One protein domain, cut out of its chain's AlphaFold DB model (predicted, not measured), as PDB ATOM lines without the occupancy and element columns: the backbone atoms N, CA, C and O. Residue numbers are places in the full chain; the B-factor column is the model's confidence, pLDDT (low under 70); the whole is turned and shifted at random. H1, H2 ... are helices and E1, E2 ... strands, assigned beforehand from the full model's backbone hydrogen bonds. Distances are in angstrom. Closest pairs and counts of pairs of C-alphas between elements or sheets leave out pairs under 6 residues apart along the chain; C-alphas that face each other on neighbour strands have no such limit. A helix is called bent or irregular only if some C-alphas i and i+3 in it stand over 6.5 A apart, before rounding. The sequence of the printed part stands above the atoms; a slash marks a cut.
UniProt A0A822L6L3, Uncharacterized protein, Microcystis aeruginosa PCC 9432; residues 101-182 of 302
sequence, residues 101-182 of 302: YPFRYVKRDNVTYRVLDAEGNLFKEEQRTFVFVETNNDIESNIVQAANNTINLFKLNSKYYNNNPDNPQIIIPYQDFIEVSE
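What this domain is: This is residues 101 to 182 of the 302 residues of an uncharacterized protein of Microcystis aeruginosa PCC 9432 (UniProt A0A822L6L3). A long hairpin of two strands, E1 and E2, is sharply bent partway along and makes an arch. The short strand E3 runs beside E1 in the half near the hairpin's turn, with the small helix H2 at E3's end, while H1 packs on the other half, near the hairpin's open end; the long link of residues 154 to 168 lies between H1 and E3. The printed part has 82 residues, with three named strands and two named helices in the order E1, E2, H1, E3, H2, and its class is mixed, helices and strands. The sheet's order is E2, E1, E3, and it is mixed. The whole is only just loose, close to compact, with a radius of gyration of the C-alphas of 14.4 A, and elongated, spanning 44 by 23 by 18 A.

How they stand to each other: Begin with the inner strand E1, residues 103 to 116, and its antiparallel neighbour E2, residues 122 to 135, which form a hairpin at 166 degrees. Look there for N 104 and O 134 at 2.8 A, and N 115 and O 124 at 2.8 A, both within hydrogen-bond range. E1 bends by 81 degrees at residue 109, and E2 by 73 degrees at residue 126. On the other side of E1 is E3, residues 169 to 173, parallel to it at 48 degrees, with N 114 and O 170 at 2.8 A. The sheet is twisted, its C-alphas up to 4.4 A off the best plane. H1, residues 141 to 153, is on one face of the sheet, an arrangement of two layers, the sheet and a helix; its closest C-alphas to E2 are those of Val 144 and Thr 135, 6.1 A apart. H2, residues 174 to 178, is on the sheet too, at a height of 8.1 A; it is over none of the strands, but only just, with two of its five C-alphas falling on E1 and two on E3. Its closest C-alphas to E1 are those of Tyr 174 and Leu 116, 5.4 A apart. H1 and H2 are apart. In both helices each O i to N i+4 pair is within hydrogen-bond range.

Where its parts are: Find C-alpha 103 at (247.534, 258.333, 224.591); from there E1 runs 30.7 A to C-alpha 116. E2 returns over 31.7 A to C-alpha 135 at (250.279, 261.222, 227.110). H1 is 18.2 A long, E3 13.2 A, and H2 ends at C-alpha 178, (259.888, 233.681, 238.314).

The domain as a whole: The two C-alphas farthest apart are those of Glu 119 and Glu 140, 44.4 A. The printed part has no cut. The link from H1 to E3 is long; the others are tight. The mean pLDDT of the printed part is 94.7, and no printed residue is under 70.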
ATOM      1  N   TYR A 101     241.996 261.114 221.500       86.94
ATOM      2  CA  TYR A 101     243.200 260.273 221.424       86.94
ATOM      3  C   TYR A 101     244.335 260.722 222.374       86.94
ATOM      4  O   TYR A 101     245.429 261.116 221.948       86.94
ATOM      5  N   PRO A 102     244.101 260.656 223.699       92.88
ATOM      6  CA  PRO A 102     245.002 261.226 224.700       92.88
ATOM      7  C   PRO A 102     246.255 260.400 224.995       92.88
ATOM      8  O   PRO A 102     247.109 260.842 225.763       92.88
ATOM      9  N   PHE A 103     246.397 259.225 224.380       95.56
ATOM     10  CA  PHE A 103     247.534 258.333 224.591       95.56
ATOM     11  C   PHE A 103     248.344 258.129 223.317       95.56
ATOM     12  O   PHE A 103     247.789 257.902 222.244       95.56
ATOM     13  N   ARG A 104     249.667 258.103 223.468       94.62
ATOM     14  CA  ARG A 104     250.639 257.713 222.444       94.62
ATOM     15  C   ARG A 104     251.317 256.414 222.853       94.62
ATOM     16  O   ARG A 104     251.530 256.171 224.036       94.62
ATOM     17  N   TYR A 105     251.663 255.593 221.869       96.06
ATOM     18  CA  TYR A 105     252.345 254.318 222.081       96.06
ATOM     19  C   TYR A 105     253.738 254.420 221.480       96.06
ATOM     20  O   TYR A 105     253.896 254.453 220.261       96.06
ATOM     21  N   VAL A 106     254.741 254.534 222.345       95.25
ATOM     22  CA  VAL A 106     256.098 254.931 221.971       95.25
ATOM     23  C   VAL A 106     257.045 253.756 222.160       95.25
ATOM     24  O   VAL A 106     257.232 253.263 223.273       95.25
ATOM     25  N   LYS A 107     257.657 253.305 221.063       96.19
ATOM     26  CA  LYS A 107     258.741 252.319 221.104       96.19
ATOM     27  C   LYS A 107     259.995 252.971 221.681       96.19
ATOM     28  O   LYS A 107     260.452 253.990 221.170       96.19
ATOM     29  N   ARG A 108     260.575 252.346 222.701       95.06
ATOM     30  CA  ARG A 108     261.844 252.756 223.305       95.06
ATOM     31  C   ARG A 108     262.807 251.582 223.314       95.06
ATOM     32  O   ARG A 108     262.475 250.510 223.819       95.06
ATOM     33  N   ASP A 109     263.979 251.803 222.740       94.69
ATOM     34  CA  ASP A 109     265.094 250.862 222.748       94.69
ATOM     35  C   ASP A 109     266.015 251.134 223.941       94.69
ATOM     36  O   ASP A 109     266.002 252.231 224.499       94.69
ATOM     37  N   ASN A 110     266.841 250.150 224.299       93.44
ATOM     38  CA  ASN A 110     267.840 250.262 225.367       93.44
ATOM     39  C   ASN A 110     267.249 250.696 226.721       93.44
ATOM     40  O   ASN A 110     267.790 251.553 227.420       93.44
ATOM     41  N   VAL A 111     266.106 250.113 227.080       96.38
ATOM     42  CA  VAL A 111     265.518 250.238 228.414       96.38
ATOM     43  C   VAL A 111     266.258 249.293 229.346       96.38
ATOM     44  O   VAL A 111     266.341 248.091 229.074       96.38
ATOM     45  N   THR A 112     266.745 249.822 230.468       96.88
ATOM     46  CA  THR A 112     267.445 249.003 231.461       96.88
ATOM     47  C   THR A 112     266.441 248.118 232.194       96.88
ATOM     48  O   THR A 112     265.543 248.610 232.881       96.88
ATOM     49  N   TYR A 113     266.597 246.807 232.043       97.62
ATOM     50  CA  TYR A 113     265.772 245.787 232.677       97.62
ATOM     51  C   TYR A 113     266.597 245.058 233.734       97.62
ATOM     52  O   TYR A 113     267.627 244.461 233.413       97.62
ATOM     53  N   ARG A 114     266.148 245.109 234.989       97.56
ATOM     54  CA  ARG A 114     266.838 244.526 236.141       97.56
ATOM     55  C   ARG A 114     265.935 243.574 236.900       97.56
ATOM     56  O   ARG A 114     264.773 243.886 237.147       97.56
ATOM     57  N   VAL A 115     266.508 242.456 237.326       97.62
ATOM     58  CA  VAL A 115     265.904 241.541 238.294       97.62
ATOM     59  C   VAL A 115     266.757 241.561 239.552       97.62
ATOM     60  O   VAL A 115     267.970 241.356 239.460       97.62
ATOM     61  N   LEU A 116     266.134 241.825 240.699       97.50
ATOM     62  CA  LEU A 116     266.806 241.886 242.000       97.50
ATOM     63  C   LEU A 116     266.337 240.742 242.899       97.50
ATOM     64  O   LEU A 116     265.146 240.446 242.918       97.50
ATOM     65  N   ASP A 117     267.243 240.108 243.642       96.19
ATOM     66  CA  ASP A 117     266.877 239.116 244.662       96.19
ATOM     67  C   ASP A 117     266.219 239.760 245.905       96.19
ATOM     68  O   ASP A 117     265.957 240.966 245.937       96.19
ATOM     69  N   ALA A 118     265.892 238.949 246.917       94.00
ATOM     70  CA  ALA A 118     265.216 239.417 248.129       94.00
ATOM     71  C   ALA A 118     266.079 240.387 248.959       94.00
ATOM     72  O   ALA A 118     265.549 241.254 249.654       94.00
ATOM     73  N   GLU A 119     267.401 240.264 248.862       95.44
ATOM     74  CA  GLU A 119     268.389 241.124 249.507       95.44
ATOM     75  C   GLU A 119     268.715 242.381 248.675       95.44
ATOM     76  O   GLU A 119     269.459 243.251 249.132       95.44
ATOM     77  N   GLY A 120     268.141 242.510 247.474       93.94
ATOM     78  CA  GLY A 120     268.353 243.631 246.561       93.94
ATOM     79  C   GLY A 120     269.605 243.506 245.688       93.94
ATOM     80  O   GLY A 120     269.964 244.470 245.005       93.94
ATOM     81  N   ASN A 121     270.275 242.351 245.674       96.75
ATOM     82  CA  ASN A 121     271.402 242.112 244.782       96.75
ATOM     83  C   ASN A 121     270.916 241.878 243.353       96.75
ATOM     84  O   ASN A 121     269.846 241.322 243.097       96.75
ATOM     85  N   LEU A 122     271.747 242.283 242.397       97.69
ATOM     86  CA  LEU A 122     271.452 242.122 240.984       97.69
ATOM     87  C   LEU A 122     271.537 240.646 240.572       97.69
ATOM     88  O   LEU A 122     272.624 240.075 240.521       97.69
ATOM     89  N   PHE A 123     270.399 240.061 240.206       96.81
ATOM     90  CA  PHE A 123     270.322 238.725 239.613       96.81
ATOM     91  C   PHE A 123     270.528 238.771 238.094       96.81
ATOM     92  O   PHE A 123     271.228 237.939 237.519       96.81
ATOM     93  N   LYS A 124     269.908 239.754 237.429       96.69
ATOM     94  CA  LYS A 124     269.958 239.914 235.971       96.69
ATOM     95  C   LYS A 124     269.895 241.385 235.584       96.69
ATOM     96  O   LYS A 124     269.046 242.105 236.096       96.69
ATOM     97  N   GLU A 125     270.728 241.801 234.632       97.62
ATOM     98  CA  GLU A 125     270.624 243.093 233.946       97.62
ATOM     99  C   GLU A 125     270.755 242.893 232.439       97.62
ATOM    100  O   GLU A 125     271.646 242.184 231.975       97.62
ATOM    101  N   GLU A 126     269.876 243.526 231.669       97.19
ATOM    102  CA  GLU A 126     269.984 243.573 230.215       97.19
ATOM    103  C   GLU A 126     269.294 244.819 229.650       97.19
ATOM    104  O   GLU A 126     268.488 245.472 230.316       97.19
ATOM    105  N   GLN A 127     269.620 245.143 228.403       97.31
ATOM    106  CA  GLN A 127     268.965 246.207 227.651       97.31
ATOM    107  C   GLN A 127     267.868 245.593 226.783       97.31
ATOM    108  O   GLN A 127     268.120 244.653 226.027       97.31
ATOM    109  N   ARG A 128     266.645 246.112 226.899       97.31
ATOM    110  CA  ARG A 128     265.470 245.622 226.163       97.31
ATOM    111  C   ARG A 128     264.772 246.739 225.401       97.31
ATOM    112  O   ARG A 128     265.001 247.923 225.637       97.31
ATOM    113  N   THR A 129     263.880 246.332 224.507       97.25
ATOM    114  CA  THR A 129     262.967 247.223 223.797       97.25
ATOM    115  C   THR A 129     261.550 246.984 224.294       97.25
ATOM    116  O   THR A 129     261.118 245.839 224.397       97.25
ATOM    117  N   PHE A 130     260.818 248.065 224.554       97.62
ATOM    118  CA  PHE A 130     259.412 248.014 224.946       97.62
ATOM    119  C   PHE A 130     258.609 249.110 224.252       97.62
ATOM    120  O   PHE A 130     259.164 250.044 223.669       97.62
ATOM    121  N   VAL A 131     257.284 249.005 224.344       97.69
ATOM    122  CA  VAL A 131     256.357 250.064 223.941       97.69
ATOM    123  C   VAL A 131     255.698 250.644 225.186       97.69
ATOM    124  O   VAL A 131     255.064 249.925 225.960       97.69
ATOM    125  N   PHE A 132     255.827 251.951 225.375       96.88
ATOM    126  CA  PHE A 132     255.261 252.676 226.508       96.88
ATOM    127  C   PHE A 132     254.005 253.428 226.095       96.88
ATOM    128  O   PHE A 132     253.893 253.896 224.966       96.88
ATOM    129  N   VAL A 133     253.066 253.539 227.027       96.56
ATOM    130  CA  VAL A 133     251.914 254.428 226.939       96.56
ATOM    131  C   VAL A 133     252.323 255.768 227.529       96.56
ATOM    132  O   VAL A 133     252.669 255.856 228.707       96.56
ATOM    133  N   GLU A 134     252.280 256.805 226.713       95.31
ATOM    134  CA  GLU A 134     252.583 258.182 227.089       95.31
ATOM    135  C   GLU A 134     251.366 259.061 226.819       95.31
ATOM    136  O   GLU A 134     250.454 258.670 226.088       95.31
ATOM    137  N   THR A 135     251.333 260.253 227.402       95.06
ATOM    138  CA  THR A 135     250.279 261.222 227.110       95.06
ATOM    139  C   THR A 135     250.557 261.979 225.816       95.06
ATOM    140  O   THR A 135     251.695 262.283 225.455       95.06
ATOM    141  N   ASN A 136     249.491 262.263 225.076       92.94
ATOM    142  CA  ASN A 136     249.525 263.182 223.952       92.94
ATOM    143  C   ASN A 136     249.535 264.613 224.505       92.94
ATOM    144  O   ASN A 136     248.552 265.027 225.096       92.94
ATOM    145  N   ASN A 137     250.622 265.364 224.330       90.88
ATOM    146  CA  ASN A 137     250.726 266.727 224.873       90.88
ATOM    147  C   ASN A 137     250.088 267.807 223.976       90.88
ATOM    148  O   ASN A 137     250.086 268.975 224.352       90.88
ATOM    149  N   ASP A 138     249.533 267.429 222.818       91.88
ATOM    150  CA  ASP A 138     248.930 268.361 221.849       91.88
ATOM    151  C   ASP A 138     247.416 268.573 222.075       91.88
ATOM    152  O   ASP A 138     246.707 269.040 221.183       91.88
ATOM    153  N   ILE A 139     246.902 268.203 223.253       92.31
ATOM    154  CA  ILE A 139     245.486 268.314 223.636       92.31
ATOM    155  C   ILE A 139     245.330 269.095 224.948       92.31
ATOM    156  O   ILE A 139     246.309 269.506 225.572       92.31
ATOM    157  N   GLU A 140     244.086 269.314 225.369       95.00
ATOM    158  CA  GLU A 140     243.764 270.102 226.560       95.00
ATOM    159  C   GLU A 140     244.413 269.539 227.837       95.00
ATOM    160  O   GLU A 140     244.423 268.331 228.092       95.00
ATOM    161  N   SER A 141     244.953 270.430 228.673       95.00
ATOM    162  CA  SER A 141     245.789 270.064 229.824       95.00
ATOM    163  C   SER A 141     245.063 269.234 230.886       95.00
ATOM    164  O   SER A 141     245.678 268.392 231.538       95.00
ATOM    165  N   ASN A 142     243.758 269.447 231.065       95.25
ATOM    166  CA  ASN A 142     242.909 268.635 231.940       95.25
ATOM    167  C   ASN A 142     242.820 267.180 231.448       95.25
ATOM    168  O   ASN A 142     242.905 266.263 232.265       95.25
ATOM    169  N   ILE A 143     242.717 266.957 230.133       95.56
ATOM    170  CA  ILE A 143     242.694 265.612 229.544       95.56
ATOM    171  C   ILE A 143     244.066 264.948 229.707       95.56
ATOM    172  O   ILE A 143     244.140 263.789 230.112       95.56
ATOM    173  N   VAL A 144     245.157 265.688 229.476       96.50
ATOM    174  CA  VAL A 144     246.529 265.201 229.715       96.50
ATOM    175  C   VAL A 144     246.711 264.760 231.167       96.50
ATOM    176  O   VAL A 144     247.226 263.672 231.434       96.50
ATOM    177  N   GLN A 145     246.263 265.573 232.124       96.88
ATOM    178  CA  GLN A 145     246.332 265.234 233.542       96.88
ATOM    179  C   GLN A 145     245.511 263.980 233.863       96.88
ATOM    180  O   GLN A 145     246.019 263.072 234.523       96.88
ATOM    181  N   ALA A 146     244.281 263.894 233.353       97.12
ATOM    182  CA  ALA A 146     243.420 262.736 233.555       97.12
ATOM    183  C   ALA A 146     244.023 261.450 232.966       97.12
ATOM    184  O   ALA A 146     243.999 260.396 233.602       97.12
ATOM    185  N   ALA A 147     244.637 261.540 231.787       97.06
ATOM    186  CA  ALA A 147     245.322 260.431 231.138       97.06
ATOM    187  C   ALA A 147     246.575 259.983 231.915       97.06
ATOM    188  O   ALA A 147     246.782 258.782 232.099       97.06
ATOM    189  N   ASN A 148     247.368 260.919 232.449       96.56
ATOM    190  CA  ASN A 148     248.490 260.604 233.343       96.56
ATOM    191  C   ASN A 148     248.012 259.903 234.624       96.56
ATOM    192  O   ASN A 148     248.597 258.900 235.038       96.56
ATOM    193  N   ASN A 149     246.919 260.377 235.227       96.94
ATOM    194  CA  ASN A 149     246.313 259.729 236.390       96.94
ATOM    195  C   ASN A 149     245.865 258.296 236.059       96.94
ATOM    196  O   ASN A 149     246.128 257.383 236.840       96.94
ATOM    197  N   THR A 150     245.270 258.074 234.883       97.25
ATOM    198  CA  THR A 150     244.890 256.736 234.401       97.25
ATOM    199  C   THR A 150     246.108 255.827 234.186       97.25
ATOM    200  O   THR A 150     246.090 254.682 234.643       97.25
ATOM    201  N   ILE A 151     247.194 256.317 233.565       96.88
ATOM    202  CA  ILE A 151     248.457 255.559 233.412       96.88
ATOM    203  C   ILE A 151     248.981 255.116 234.779       96.88
ATOM    204  O   ILE A 151     249.376 253.958 234.939       96.88
ATOM    205  N   ASN A 152     248.957 256.021 235.758       96.06
ATOM    206  CA  ASN A 152     249.488 255.789 237.095       96.06
ATOM    207  C   ASN A 152     248.625 254.849 237.941       96.06
ATOM    208  O   ASN A 152     249.192 254.036 238.674       96.06
ATOM    209  N   LEU A 153     247.295 254.946 237.840       96.62
ATOM    210  CA  LEU A 153     246.351 254.081 238.553       96.62
ATOM    211  C   LEU A 153     246.446 252.640 238.051       96.62
ATOM    212  O   LEU A 153     246.649 251.719 238.833       96.62
ATOM    213  N   PHE A 154     246.355 252.436 236.737       96.94
ATOM    214  CA  PHE A 154     246.363 251.092 236.149       96.94
ATOM    215  C   PHE A 154     247.770 250.571 235.836       96.94
ATOM    216  O   PHE A 154     247.915 249.495 235.249       96.94
ATOM    217  N   LYS A 155     248.807 251.338 236.202       96.56
ATOM    218  CA  LYS A 155     250.225 251.049 235.942       96.56
ATOM    219  C   LYS A 155     250.454 250.612 234.499       96.56
ATOM    220  O   LYS A 155     251.065 249.578 234.235       96.56
ATOM    221  N   LEU A 156     249.922 251.367 233.533       96.62
ATOM    222  CA  LEU A 156     249.900 250.950 232.121       96.62
ATOM    223  C   LEU A 156     251.298 250.641 231.567       96.62
ATOM    224  O   LEU A 156     251.416 249.825 230.657       96.62
ATOM    225  N   ASN A 157     252.352 251.198 232.161       96.88
ATOM    226  CA  ASN A 157     253.746 250.924 231.822       96.88
ATOM    227  C   ASN A 157     254.440 249.904 232.731       96.88
ATOM    228  O   ASN A 157     255.655 249.938 232.812       96.88
ATOM    229  N   SER A 158     253.705 248.983 233.356       95.69
ATOM    230  CA  SER A 158     254.161 248.086 234.432       95.69
ATOM    231  C   SER A 158     254.233 248.767 235.798       95.69
ATOM    232  O   SER A 158     254.597 249.936 235.926       95.69
ATOM    233  N   LYS A 159     253.909 248.005 236.848       95.06
ATOM    234  CA  LYS A 159     254.102 248.420 238.246       95.06
ATOM    235  C   LYS A 159     255.583 248.520 238.643       95.06
ATOM    236  O   LYS A 159     255.890 249.174 239.631       95.06
ATOM    237  N   TYR A 160     256.484 247.927 237.854       96.31
ATOM    238  CA  TYR A 160     257.939 247.945 238.062       96.31
ATOM    239  C   TYR A 160     258.664 249.080 237.328       96.31
ATOM    240  O   TYR A 160     259.888 249.192 237.418       96.31
ATOM    241  N   TYR A 161     257.941 249.888 236.548       95.38
ATOM    242  CA  TYR A 161     258.535 250.987 235.796       95.38
ATOM    243  C   TYR A 161     258.776 252.202 236.689       95.38
ATOM    244  O   TYR A 161     257.895 252.640 237.429       95.38
ATOM    245  N   ASN A 162     259.971 252.780 236.584       90.25
ATOM    246  CA  ASN A 162     260.407 253.908 237.409       90.25
ATOM    247  C   ASN A 162     259.745 255.259 237.059       90.25
ATOM    248  O   ASN A 162     260.070 256.263 237.688       90.25
ATOM    249  N   ASN A 163     258.849 255.304 236.064       82.69
ATOM    250  CA  ASN A 163     258.182 256.516 235.565       82.69
ATOM    251  C   ASN A 163     259.140 257.650 235.158       82.69
ATOM    252  O   ASN A 163     258.737 258.811 235.125       82.69
ATOM    253  N   ASN A 164     260.397 257.328 234.830       85.31
ATOM    254  CA  ASN A 164     261.367 258.300 234.343       85.31
ATOM    255  C   ASN A 164     261.538 258.144 232.823       85.31
ATOM    256  O   ASN A 164     262.113 257.148 232.371       85.31
ATOM    257  N   PRO A 165     261.058 259.104 232.016       77.38
ATOM    258  CA  PRO A 165     261.211 259.033 230.573       77.38
ATOM    259  C   PRO A 165     262.651 259.305 230.101       77.38
ATOM    260  O   PRO A 165     263.023 258.811 229.042       77.38
ATOM    261  N   ASP A 166     263.482 260.025 230.847       84.94
ATOM    262  CA  ASP A 166     264.860 260.325 230.423       84.94
ATOM    263  C   ASP A 166     265.818 259.159 230.703       84.94
ATOM    264  O   ASP A 166     266.846 258.999 230.050       84.94
ATOM    265  N   ASN A 167     265.464 258.315 231.672       88.88
ATOM    266  CA  ASN A 167     266.207 257.117 232.040       88.88
ATOM    267  C   ASN A 167     265.221 255.987 232.377       88.88
ATOM    268  O   ASN A 167     264.987 255.707 233.562       88.88
ATOM    269  N   PRO A 168     264.586 255.375 231.360       90.88
ATOM    270  CA  PRO A 168     263.560 254.369 231.579       90.88
ATOM    271  C   PRO A 168     264.175 253.092 232.151       90.88
ATOM    272  O   PRO A 168     265.083 252.501 231.561       90.88
ATOM    273  N   GLN A 169     263.655 252.653 233.300       95.81
ATOM    274  CA  GLN A 169     264.099 251.426 233.959       95.81
ATOM    275  C   GLN A 169     262.920 250.593 234.440       95.81
ATOM    276  O   GLN A 169     261.919 251.129 234.918       95.81
ATOM    277  N   ILE A 170     263.083 249.277 234.349       96.88
ATOM    278  CA  ILE A 170     262.160 248.285 234.892       96.88
ATOM    279  C   ILE A 170     262.944 247.448 235.894       96.88
ATOM    280  O   ILE A 170     263.940 246.824 235.527       96.88
ATOM    281  N   ILE A 171     262.507 247.458 237.152       96.69
ATOM    282  CA  ILE A 171     263.176 246.746 238.243       96.69
ATOM    283  C   ILE A 171     262.182 245.767 238.860       96.69
ATOM    284  O   ILE A 171     261.241 246.177 239.536       96.69
ATOM    285  N   ILE A 172     262.389 244.478 238.605       96.44
ATOM    286  CA  ILE A 172     261.470 243.408 238.996       96.44
ATOM    287  C   ILE A 172     262.076 242.613 240.161       96.44
ATOM    288  O   ILE A 172     263.230 242.186 240.064       96.44
ATOM    289  N   PRO A 173     261.335 242.374 241.254       97.12
ATOM    290  CA  PRO A 173     261.746 241.411 242.269       97.12
ATOM    291  C   PRO A 173     261.885 240.000 241.682       97.12
ATOM    292  O   PRO A 173     261.108 239.587 240.825       97.12
ATOM    293  N   TYR A 174     262.849 239.219 242.159       96.00
ATOM    294  CA  TYR A 174     263.137 237.885 241.630       96.00
ATOM    295  C   TYR A 174     261.919 236.960 241.693       96.00
ATOM    296  O   TYR A 174     261.629 236.261 240.724       96.00
ATOM    297  N   GLN A 175     261.164 237.009 242.793       95.50
ATOM    298  CA  GLN A 175     259.947 236.213 242.945       95.50
ATOM    299  C   GLN A 175     258.923 236.535 241.849       95.50
ATOM    300  O   GLN A 175     258.435 235.640 241.166       95.50
ATOM    301  N   ASP A 176     258.687 237.824 241.613       94.88
ATOM    302  CA  ASP A 176     257.764 238.321 240.597       94.88
ATOM    303  C   ASP A 176     258.208 237.988 239.162       94.88
ATOM    304  O   ASP A 176     257.362 237.818 238.278       94.88
ATOM    305  N   PHE A 177     259.524 237.911 238.930       94.31
ATOM    306  CA  PHE A 177     260.119 237.481 237.664       94.31
ATOM    307  C   PHE A 177     259.888 235.985 237.410       94.31
ATOM    308  O   PHE A 177     259.480 235.614 236.311       94.31
ATOM    309  N   ILE A 178     260.103 235.134 238.419       94.56
ATOM    310  CA  ILE A 178     259.888 233.681 238.314       94.56
ATOM    311  C   ILE A 178     258.402 233.341 238.175       94.56
ATOM    312  O   ILE A 178     258.047 232.446 237.410       94.56
ATOM    313  N   GLU A 179     257.531 234.065 238.874       93.50
ATOM    314  CA  GLU A 179     256.076 233.893 238.780       93.50
ATOM    315  C   GLU A 179     255.482 234.461 237.494       93.50
ATOM    316  O   GLU A 179     254.316 234.206 237.193       93.50
ATOM    317  N   VAL A 180     256.269 235.222 236.724       89.69
ATOM    318  CA  VAL A 180     255.807 235.858 235.489       89.69
ATOM    319  C   VAL A 180     254.579 236.745 235.776       89.69
ATOM    320  O   VAL A 180     253.578 236.754 235.061       89.69
ATOM    321  N   SER A 181     254.662 237.482 236.887       87.06
ATOM    322  CA  SER A 181     253.541 238.203 237.511       87.06
ATOM    323  C   SER A 181     252.944 239.327 236.653       87.06
ATOM    324  O   SER A 181     251.784 239.696 236.833       87.06
ATOM    325  N   GLU A 182     253.725 239.880 235.726       89.88
ATOM    326  CA  GLU A 182     253.314 240.931 234.796       89.88
ATOM    327  C   GLU A 182     254.063 240.728 233.474       89.88
ATOM    328  O   GLU A 182     255.291 240.733 233.450       89.88
TER     329      GLU A 182